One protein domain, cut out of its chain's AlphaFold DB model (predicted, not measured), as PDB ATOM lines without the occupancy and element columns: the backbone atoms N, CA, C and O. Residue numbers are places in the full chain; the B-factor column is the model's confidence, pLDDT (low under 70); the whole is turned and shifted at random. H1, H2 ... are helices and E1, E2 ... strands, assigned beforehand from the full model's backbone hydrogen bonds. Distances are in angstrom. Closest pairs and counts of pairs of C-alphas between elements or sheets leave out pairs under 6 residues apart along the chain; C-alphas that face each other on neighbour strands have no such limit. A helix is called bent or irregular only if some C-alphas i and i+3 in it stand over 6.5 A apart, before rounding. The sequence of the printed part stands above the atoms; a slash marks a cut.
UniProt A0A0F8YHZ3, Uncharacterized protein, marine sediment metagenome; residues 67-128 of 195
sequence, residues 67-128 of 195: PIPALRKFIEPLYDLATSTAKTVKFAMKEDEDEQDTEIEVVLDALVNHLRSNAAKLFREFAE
ATOM      1  N   PRO A  67     167.273 187.749 143.251       75.19
ATOM      2  CA  PRO A  67     167.370 186.633 142.311       75.19
ATOM      3  C   PRO A  67     168.305 185.513 142.772       75.19
ATOM      4  O   PRO A  67     168.139 184.378 142.341       75.19
ATOM      5  N   ILE A  68     169.272 185.803 143.647       79.69
ATOM      6  CA  ILE A  68     170.205 184.813 144.197       79.69
ATOM      7  C   ILE A  68     169.783 184.495 145.641       79.69
ATOM      8  O   ILE A  68     170.040 185.307 146.536       79.69
ATOM      9  N   PRO A  69     169.182 183.319 145.920       83.06
ATOM     10  CA  PRO A  69     168.675 182.980 147.253       83.06
ATOM     11  C   PRO A  69     169.740 183.013 148.356       83.06
ATOM     12  O   PRO A  69     169.444 183.376 149.492       83.06
ATOM     13  N   ALA A  70     170.994 182.689 148.029       82.50
ATOM     14  CA  ALA A  70     172.104 182.723 148.982       82.50
ATOM     15  C   ALA A  70     172.406 184.137 149.513       82.50
ATOM     16  O   ALA A  70     172.855 184.274 150.650       82.50
ATOM     17  N   LEU A  71     172.124 185.184 148.727       82.25
ATOM     18  CA  LEU A  71     172.367 186.575 149.121       82.25
ATOM     19  C   LEU A  71     171.279 187.133 150.048       82.25
ATOM     20  O   LEU A  71     171.537 188.092 150.773       82.25
ATOM     21  N   ARG A  72     170.093 186.509 150.094       86.12
ATOM     22  CA  ARG A  72     168.960 186.955 150.926       86.12
ATOM     23  C   ARG A  72     169.333 187.085 152.401       86.12
ATOM     24  O   ARG A  72     169.046 188.106 153.013       86.12
ATOM     25  N   LYS A  73     170.079 186.106 152.927       86.06
ATOM     26  CA  LYS A  73     170.547 186.069 154.326       86.06
ATOM     27  C   LYS A  73     171.445 187.246 154.712       86.06
ATOM     28  O   LYS A  73     171.532 187.582 155.887       86.06
ATOM     29  N   PHE A  74     172.141 187.835 153.743       83.81
ATOM     30  CA  PHE A  74     173.049 188.958 153.975       83.81
ATOM     31  C   PHE A  74     172.370 190.307 153.737       83.81
ATOM     32  O   PHE A  74     172.759 191.298 154.346       83.81
ATOM     33  N   ILE A  75     171.357 190.347 152.871       84.75
ATOM     34  CA  ILE A  75     170.650 191.575 152.500       84.75
ATOM     35  C   ILE A  75     169.514 191.900 153.484       84.75
ATOM     36  O   ILE A  75     169.259 193.071 153.748       84.75
ATOM     37  N   GLU A  76     168.882 190.896 154.093       86.75
ATOM     38  CA  GLU A  76     167.825 191.097 155.097       86.75
ATOM     39  C   GLU A  76     168.279 191.962 156.299       86.75
ATOM     40  O   GLU A  76     167.627 192.976 156.560       86.75
ATOM     41  N   PRO A  77     169.428 191.698 156.962       85.69
ATOM     42  CA  PRO A  77     169.919 192.564 158.041       85.69
ATOM     43  C   PRO A  77     170.273 193.983 157.578       85.69
ATOM     44  O   PRO A  77     170.194 194.932 158.357       85.69
ATOM     45  N   LEU A  78     170.679 194.145 156.313       84.81
ATOM     46  CA  LEU A  78     171.008 195.455 155.750       84.81
ATOM     47  C   LEU A  78     169.751 196.302 155.554       84.81
ATOM     48  O   LEU A  78     169.760 197.478 155.911       84.81
ATOM     49  N   TYR A  79     168.662 195.711 155.055       85.94
ATOM     50  CA  TYR A  79     167.374 196.397 154.974       85.94
ATOM     51  C   TYR A  79     166.787 196.693 156.352       85.94
ATOM     52  O   TYR A  79     166.206 197.761 156.543       85.94
ATOM     53  N   ASP A  80     166.973 195.806 157.330       85.31
ATOM     54  CA  ASP A  80     166.574 196.063 158.715       85.31
ATOM     55  C   ASP A  80     167.344 197.278 159.282       85.31
ATOM     56  O   ASP A  80     166.759 198.235 159.789       85.31
ATOM     57  N   LEU A  81     168.658 197.367 159.073       83.69
ATOM     58  CA  LEU A  81     169.422 198.550 159.482       83.69
ATOM     59  C   LEU A  81     169.014 199.831 158.721       83.69
ATOM     60  O   LEU A  81     168.908 200.910 159.311       83.69
ATOM     61  N   ALA A  82     168.777 199.723 157.414       81.56
ATOM     62  CA  ALA A  82     168.431 200.862 156.566       81.56
ATOM     63  C   ALA A  82     167.046 201.436 156.885       81.56
ATOM     64  O   ALA A  82     166.868 202.645 156.880       81.56
ATOM     65  N   THR A  83     166.078 200.581 157.214       78.81
ATOM     66  CA  THR A  83     164.705 200.999 157.546       78.81
ATOM     67  C   THR A  83     164.523 201.372 159.019       78.81
ATOM     68  O   THR A  83     163.507 201.958 159.376       78.81
ATOM     69  N   SER A  84     165.463 201.009 159.901       75.31
ATOM     70  CA  SER A  84     165.446 201.422 161.317       75.31
ATOM     71  C   SER A  84     166.108 202.780 161.545       75.31
ATOM     72  O   SER A  84     165.858 203.426 162.562       75.31
ATOM     73  N   THR A  85     166.948 203.236 160.612       71.25
ATOM     74  CA  THR A  85     167.678 204.497 160.743       71.25
ATOM     75  C   THR A  85     167.324 205.447 159.606       71.25
ATOM     76  O   THR A  85     167.525 205.133 158.444       71.25
ATOM     77  N   ALA A  86     166.847 206.653 159.933       72.06
ATOM     78  CA  ALA A  86     166.558 207.713 158.958       72.06
ATOM     79  C   ALA A  86     167.845 208.393 158.441       72.06
ATOM     80  O   ALA A  86     167.965 209.618 158.426       72.06
ATOM     81  N   LYS A  87     168.867 207.597 158.119       79.31
ATOM     82  CA  LYS A  87     170.157 208.086 157.640       79.31
ATOM     83  C   LYS A  87     170.115 208.218 156.124       79.31
ATOM     84  O   LYS A  87     169.687 207.305 155.420       79.31
ATOM     85  N   THR A  88     170.626 209.339 155.645       80.56
ATOM     86  CA  THR A  88     170.871 209.590 154.229       80.56
ATOM     87  C   THR A  88     172.366 209.541 153.943       80.56
ATOM     88  O   THR A  88     173.206 209.745 154.824       80.56
ATOM     89  N   VAL A  89     172.700 209.226 152.701       80.94
ATOM     90  CA  VAL A  89     174.058 209.207 152.162       80.94
ATOM     91  C   VAL A  89     174.049 209.898 150.811       80.94
ATOM     92  O   VAL A  89     173.091 209.774 150.050       80.94
ATOM     93  N   LYS A  90     175.136 210.606 150.508       84.88
ATOM     94  CA  LYS A  90     175.372 211.140 149.171       84.88
ATOM     95  C   LYS A  90     175.603 209.982 148.216       84.88
ATOM     96  O   LYS A  90     176.537 209.205 148.403       84.88
ATOM     97  N   PHE A  91     174.717 209.841 147.244       83.56
ATOM     98  CA  PHE A  91     174.732 208.734 146.305       83.56
ATOM     99  C   PHE A  91     174.373 209.238 144.911       83.56
ATOM    100  O   PHE A  91     173.484 210.073 144.751       83.56
ATOM    101  N   ALA A  92     175.073 208.712 143.912       80.50
ATOM    102  CA  ALA A  92     174.762 208.874 142.501       80.50
ATOM    103  C   ALA A  92     174.632 207.475 141.897       80.50
ATOM    104  O   ALA A  92     175.438 206.586 142.183       80.50
ATOM    105  N   MET A  93     173.600 207.252 141.083       72.75
ATOM    106  CA  MET A  93     173.327 205.928 140.516       72.75
ATOM    107  C   MET A  93     174.267 205.601 139.343       72.75
ATOM    108  O   MET A  93     174.416 204.436 138.969       72.75
ATOM    109  N   LYS A  94     174.891 206.631 138.759       74.94
ATOM    110  CA  LYS A  94     175.841 206.569 137.644       74.94
ATOM    111  C   LYS A  94     176.968 207.576 137.864       74.94
ATOM    112  O   LYS A  94     176.754 208.592 138.512       74.94
ATOM    113  N   GLU A  95     178.134 207.313 137.275       70.56
ATOM    114  CA  GLU A  95     179.317 208.188 137.380       70.56
ATOM    115  C   GLU A  95     179.092 209.605 136.815       70.56
ATOM    116  O   GLU A  95     179.781 210.530 137.230       70.56
ATOM    117  N   ASP A  96     178.110 209.782 135.924       72.00
ATOM    118  CA  ASP A  96     177.791 211.067 135.281       72.00
ATOM    119  C   ASP A  96     176.663 211.862 135.978       72.00
ATOM    120  O   ASP A  96     176.260 212.915 135.482       72.00
ATOM    121  N   GLU A  97     176.099 211.363 137.085       79.81
ATOM    122  CA  GLU A  97     175.036 212.051 137.833       79.81
ATOM    123  C   GLU A  97     175.589 212.797 139.054       79.81
ATOM    124  O   GLU A  97     176.492 212.321 139.740       79.81
ATOM    125  N   ASP A  98     175.004 213.959 139.351       80.06
ATOM    126  CA  ASP A  98     175.314 214.704 140.571       80.06
ATOM    127  C   ASP A  98     174.906 213.901 141.816       80.06
ATOM    128  O   ASP A  98     173.809 213.341 141.881       80.06
ATOM    129  N   GLU A  99     175.772 213.882 142.833       83.56
ATOM    130  CA  GLU A  99     175.493 213.225 144.112       83.56
ATOM    131  C   GLU A  99     174.284 213.863 144.813       83.56
ATOM    132  O   GLU A  99     174.275 215.063 145.104       83.56
ATOM    133  N   GLN A 100     173.288 213.045 145.152       83.19
ATOM    134  CA  GLN A 100     172.097 213.480 145.883       83.19
ATOM    135  C   GLN A 100     172.039 212.832 147.265       83.19
ATOM    136  O   GLN A 100     172.436 211.677 147.447       83.19
ATOM    137  N   ASP A 101     171.513 213.568 148.246       84.12
ATOM    138  CA  ASP A 101     171.219 213.020 149.571       84.12
ATOM    139  C   ASP A 101     170.080 212.004 149.444       84.12
ATOM    140  O   ASP A 101     168.913 212.357 149.280       84.12
ATOM    141  N   THR A 102     170.443 210.727 149.505       82.75
ATOM    142  CA  THR A 102     169.552 209.603 149.227       82.75
ATOM    143  C   THR A 102     169.427 208.725 150.469       82.75
ATOM    144  O   THR A 102     170.393 208.527 151.208       82.75
ATOM    145  N   GLU A 103     168.238 208.190 150.735       82.31
ATOM    146  CA  GLU A 103     168.026 207.242 151.834       82.31
ATOM    147  C   GLU A 103     168.797 205.935 151.592       82.31
ATOM    148  O   GLU A 103     168.846 205.426 150.470       82.31
ATOM    149  N   ILE A 104     169.370 205.350 152.654       82.69
ATOM    150  CA  ILE A 104     170.145 204.097 152.553       82.69
ATOM    151  C   ILE A 104     169.301 202.958 151.949       82.69
ATOM    152  O   ILE A 104     169.832 202.117 151.226       82.69
ATOM    153  N   GLU A 105     167.987 202.944 152.195       82.25
ATOM    154  CA  GLU A 105     167.070 201.956 151.614       82.25
ATOM    155  C   GLU A 105     167.091 201.981 150.075       82.25
ATOM    156  O   GLU A 105     167.154 200.929 149.439       82.25
ATOM    157  N   VAL A 106     167.123 203.171 149.473       83.94
ATOM    158  CA  VAL A 106     167.150 203.351 148.013       83.94
ATOM    159  C   VAL A 106     168.503 202.931 147.431       83.94
ATOM    160  O   VAL A 106     168.568 202.356 146.344       83.94
ATOM    161  N   VAL A 107     169.593 203.145 148.174       83.69
ATOM    162  CA  VAL A 107     170.930 202.663 147.788       83.69
ATOM    163  C   VAL A 107     170.975 201.131 147.769       83.69
ATOM    164  O   VAL A 107     171.531 200.533 146.845       83.69
ATOM    165  N   LEU A 108     170.351 200.473 148.752       83.44
ATOM    166  CA  LEU A 108     170.232 199.012 148.771       83.44
ATOM    167  C   LEU A 108     169.365 198.496 147.617       83.44
ATOM    168  O   LEU A 108     169.741 197.516 146.975       83.44
ATOM    169  N   ASP A 109     168.268 199.181 147.287       85.81
ATOM    170  CA  ASP A 109     167.451 198.843 146.115       85.81
ATOM    171  C   ASP A 109     168.271 198.944 144.812       85.81
ATOM    172  O   ASP A 109     168.189 198.069 143.943       85.81
ATOM    173  N   ALA A 110     169.122 199.969 144.683       84.44
ATOM    174  CA  ALA A 110     170.037 200.118 143.550       84.44
ATOM    175  C   ALA A 110     171.047 198.957 143.466       84.44
ATOM    176  O   ALA A 110     171.264 198.401 142.385       84.44
ATOM    177  N   LEU A 111     171.612 198.534 144.603       83.31
ATOM    178  CA  LEU A 111     172.509 197.378 144.687       83.31
ATOM    179  C   LEU A 111     171.811 196.079 144.259       83.31
ATOM    180  O   LEU A 111     172.365 195.313 143.465       83.31
ATOM    181  N   VAL A 112     170.591 195.828 144.745       84.69
ATOM    182  CA  VAL A 112     169.806 194.637 144.376       84.69
ATOM    183  C   VAL A 112     169.492 194.632 142.879       84.69
ATOM    184  O   VAL A 112     169.625 193.596 142.222       84.69
ATOM    185  N   ASN A 113     169.154 195.786 142.304       85.31
ATOM    186  CA  ASN A 113     168.925 195.916 140.865       85.31
ATOM    187  C   ASN A 113     170.195 195.656 140.041       85.31
ATOM    188  O   ASN A 113     170.138 194.968 139.017       85.31
ATOM    189  N   HIS A 114     171.352 196.132 140.503       84.19
ATOM    190  CA  HIS A 114     172.636 195.838 139.869       84.19
ATOM    191  C   HIS A 114     172.963 194.335 139.910       84.19
ATOM    192  O   HIS A 114     173.334 193.750 138.889       84.19
ATOM    193  N   LEU A 115     172.737 193.676 141.053       83.06
ATOM    194  CA  LEU A 115     172.880 192.222 141.187       83.06
ATOM    195  C   LEU A 115     171.939 191.465 140.245       83.06
ATOM    196  O   LEU A 115     172.359 190.496 139.616       83.06
ATOM    197  N   ARG A 116     170.690 191.919 140.097       83.62
ATOM    198  CA  ARG A 116     169.717 191.324 139.171       83.62
ATOM    199  C   ARG A 116     170.164 191.432 137.716       83.62
ATOM    200  O   ARG A 116     170.092 190.441 136.993       83.62
ATOM    201  N   SER A 117     170.669 192.594 137.306       83.12
ATOM    202  CA  SER A 117     171.199 192.805 135.954       83.12
ATOM    203  C   SER A 117     172.402 191.901 135.663       83.12
ATOM    204  O   SER A 117     172.435 191.219 134.639       83.12
ATOM    205  N   ASN A 118     173.362 191.819 136.587       81.69
ATOM    206  CA  ASN A 118     174.560 190.998 136.390       81.69
ATOM    207  C   ASN A 118     174.277 189.498 136.481       81.69
ATOM    208  O   ASN A 118     174.834 188.738 135.697       81.69
ATOM    209  N   ALA A 119     173.374 189.065 137.364       78.00
ATOM    210  CA  ALA A 119     172.919 187.678 137.388       78.00
ATOM    211  C   ALA A 119     172.287 187.291 136.043       78.00
ATOM    212  O   ALA A 119     172.622 186.251 135.485       78.00
ATOM    213  N   ALA A 120     171.436 188.151 135.472       77.94
ATOM    214  CA  ALA A 120     170.839 187.906 134.160       77.94
ATOM    215  C   ALA A 120     171.885 187.829 133.033       77.94
ATOM    216  O   ALA A 120     171.735 187.008 132.130       77.94
ATOM    217  N   LYS A 121     172.950 188.643 133.088       79.00
ATOM    218  CA  LYS A 121     174.082 188.547 132.150       79.00
ATOM    219  C   LYS A 121     174.834 187.229 132.299       79.00
ATOM    220  O   LYS A 121     175.007 186.546 131.301       79.00
ATOM    221  N   LEU A 122     175.186 186.833 133.523       74.44
ATOM    222  CA  LEU A 122     175.869 185.563 133.791       74.44
ATOM    223  C   LEU A 122     175.058 184.365 133.292       74.44
ATOM    224  O   LEU A 122     175.606 183.487 132.637       74.44
ATOM    225  N   PHE A 123     173.747 184.334 133.547       69.75
ATOM    226  CA  PHE A 123     172.892 183.257 133.037       69.75
ATOM    227  C   PHE A 123     172.745 183.285 131.514       69.75
ATOM    228  O   PHE A 123     172.631 182.223 130.912       69.75
ATOM    229  N   ARG A 124     172.767 184.464 130.879       72.75
ATOM    230  CA  ARG A 124     172.766 184.572 129.414       72.75
ATOM    231  C   ARG A 124     174.081 184.081 128.818       72.75
ATOM    232  O   ARG A 124     174.037 183.258 127.920       72.75
ATOM    233  N   GLU A 125     175.218 184.528 129.338       67.00
ATOM    234  CA  GLU A 125     176.546 184.093 128.884       67.00
ATOM    235  C   GLU A 125     176.746 182.589 129.101       67.00
ATOM    236  O   GLU A 125     177.285 181.913 128.233       67.00
ATOM    237  N   PHE A 126     176.244 182.036 130.210       59.03
ATOM    238  CA  PHE A 126     176.278 180.595 130.470       59.03
ATOM    239  C   PHE A 126     175.303 179.798 129.584       59.03
ATOM    240  O   PHE A 126     175.560 178.646 129.251       59.03
ATOM    241  N   ALA A 127     174.172 180.387 129.188       60.25
ATOM    242  CA  ALA A 127     173.252 179.769 128.231       60.25
ATOM    243  C   ALA A 127     173.767 179.857 126.782       60.25
ATOM    244  O   ALA A 127     173.516 178.954 125.987       60.25
ATOM    245  N   GLU A 128     174.485 180.929 126.441       55.81
ATOM    246  CA  GLU A 128     175.154 181.120 125.149       55.81
ATOM    247  C   GLU A 128     176.480 180.356 125.056       55.81
ATOM    248  O   GLU A 128     176.918 180.048 123.946       55.81
TER     249      GLU A 128
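What this domain is: This is residues 67 to 128 of the 195 residues of an uncharacterized protein of marine sediment metagenome (UniProt A0A0F8YHZ3). Two helices, H1 and H2, run opposite ways as the arms of a narrow, open V, touching near the end where a small two-stranded hairpin, E1 and E2, joins them. The longer arm, H2, follows directly on E2, and its last residues, 121 to 128, stick out free. The printed part has 62 residues, with H1, E1, E2 and H2 in that order along the chain; the sheet, E1 - E2, is antiparallel, and the class is mostly helix. The whole is loose and flat, with a radius of gyration of the C-alphas of 14.0 A and spans of 43 by 32 by 9 A.

Where its parts are: H1, residues 69 to 84, begins at C-alpha 69 (168.675, 182.980, 147.253) and is 23.4 A long, with a kink of 33 degrees near residue 76. It is neither bent nor irregular, but only just: C-alphas 70 and 73 are 6.5 A apart. E1, residues 88 to 91, measures 8.9 A, and E2, residues 100 to 103, 9.5 A. H2, residues 104 to 128, is 36.1 A long and ends at C-alpha 128 (175.154, 181.120, 125.149).

How they stand to each other: H1 touches H2 with residues 78 to 83 alone, and H2 touches H1 with residues 104 to 108 alone. Their closest C-alphas, of Ala 82 and Glu 105, are 5.3 A apart. They run opposite ways at a shallow tilt of 15 degrees. E1 and E2 form an antiparallel hairpin, with N 89 and O 102 at 2.8 A and N 91 and O 100 at 2.9 A, within hydrogen-bond range. The closest C-alphas of E1 and H2, of Thr 88 and Ile 104, are 5.8 A apart. In H2 every O i to N i+4 pair is within hydrogen-bond range; in H1, 8 of 12 are.

The domain as a whole: The two C-alphas farthest apart, of Ala 86 and Glu 128, are 43.9 A apart. The printed part has no cut and no long link. Its mean pLDDT is 79.7; residue 123 and residues 125 to 128 are under 70.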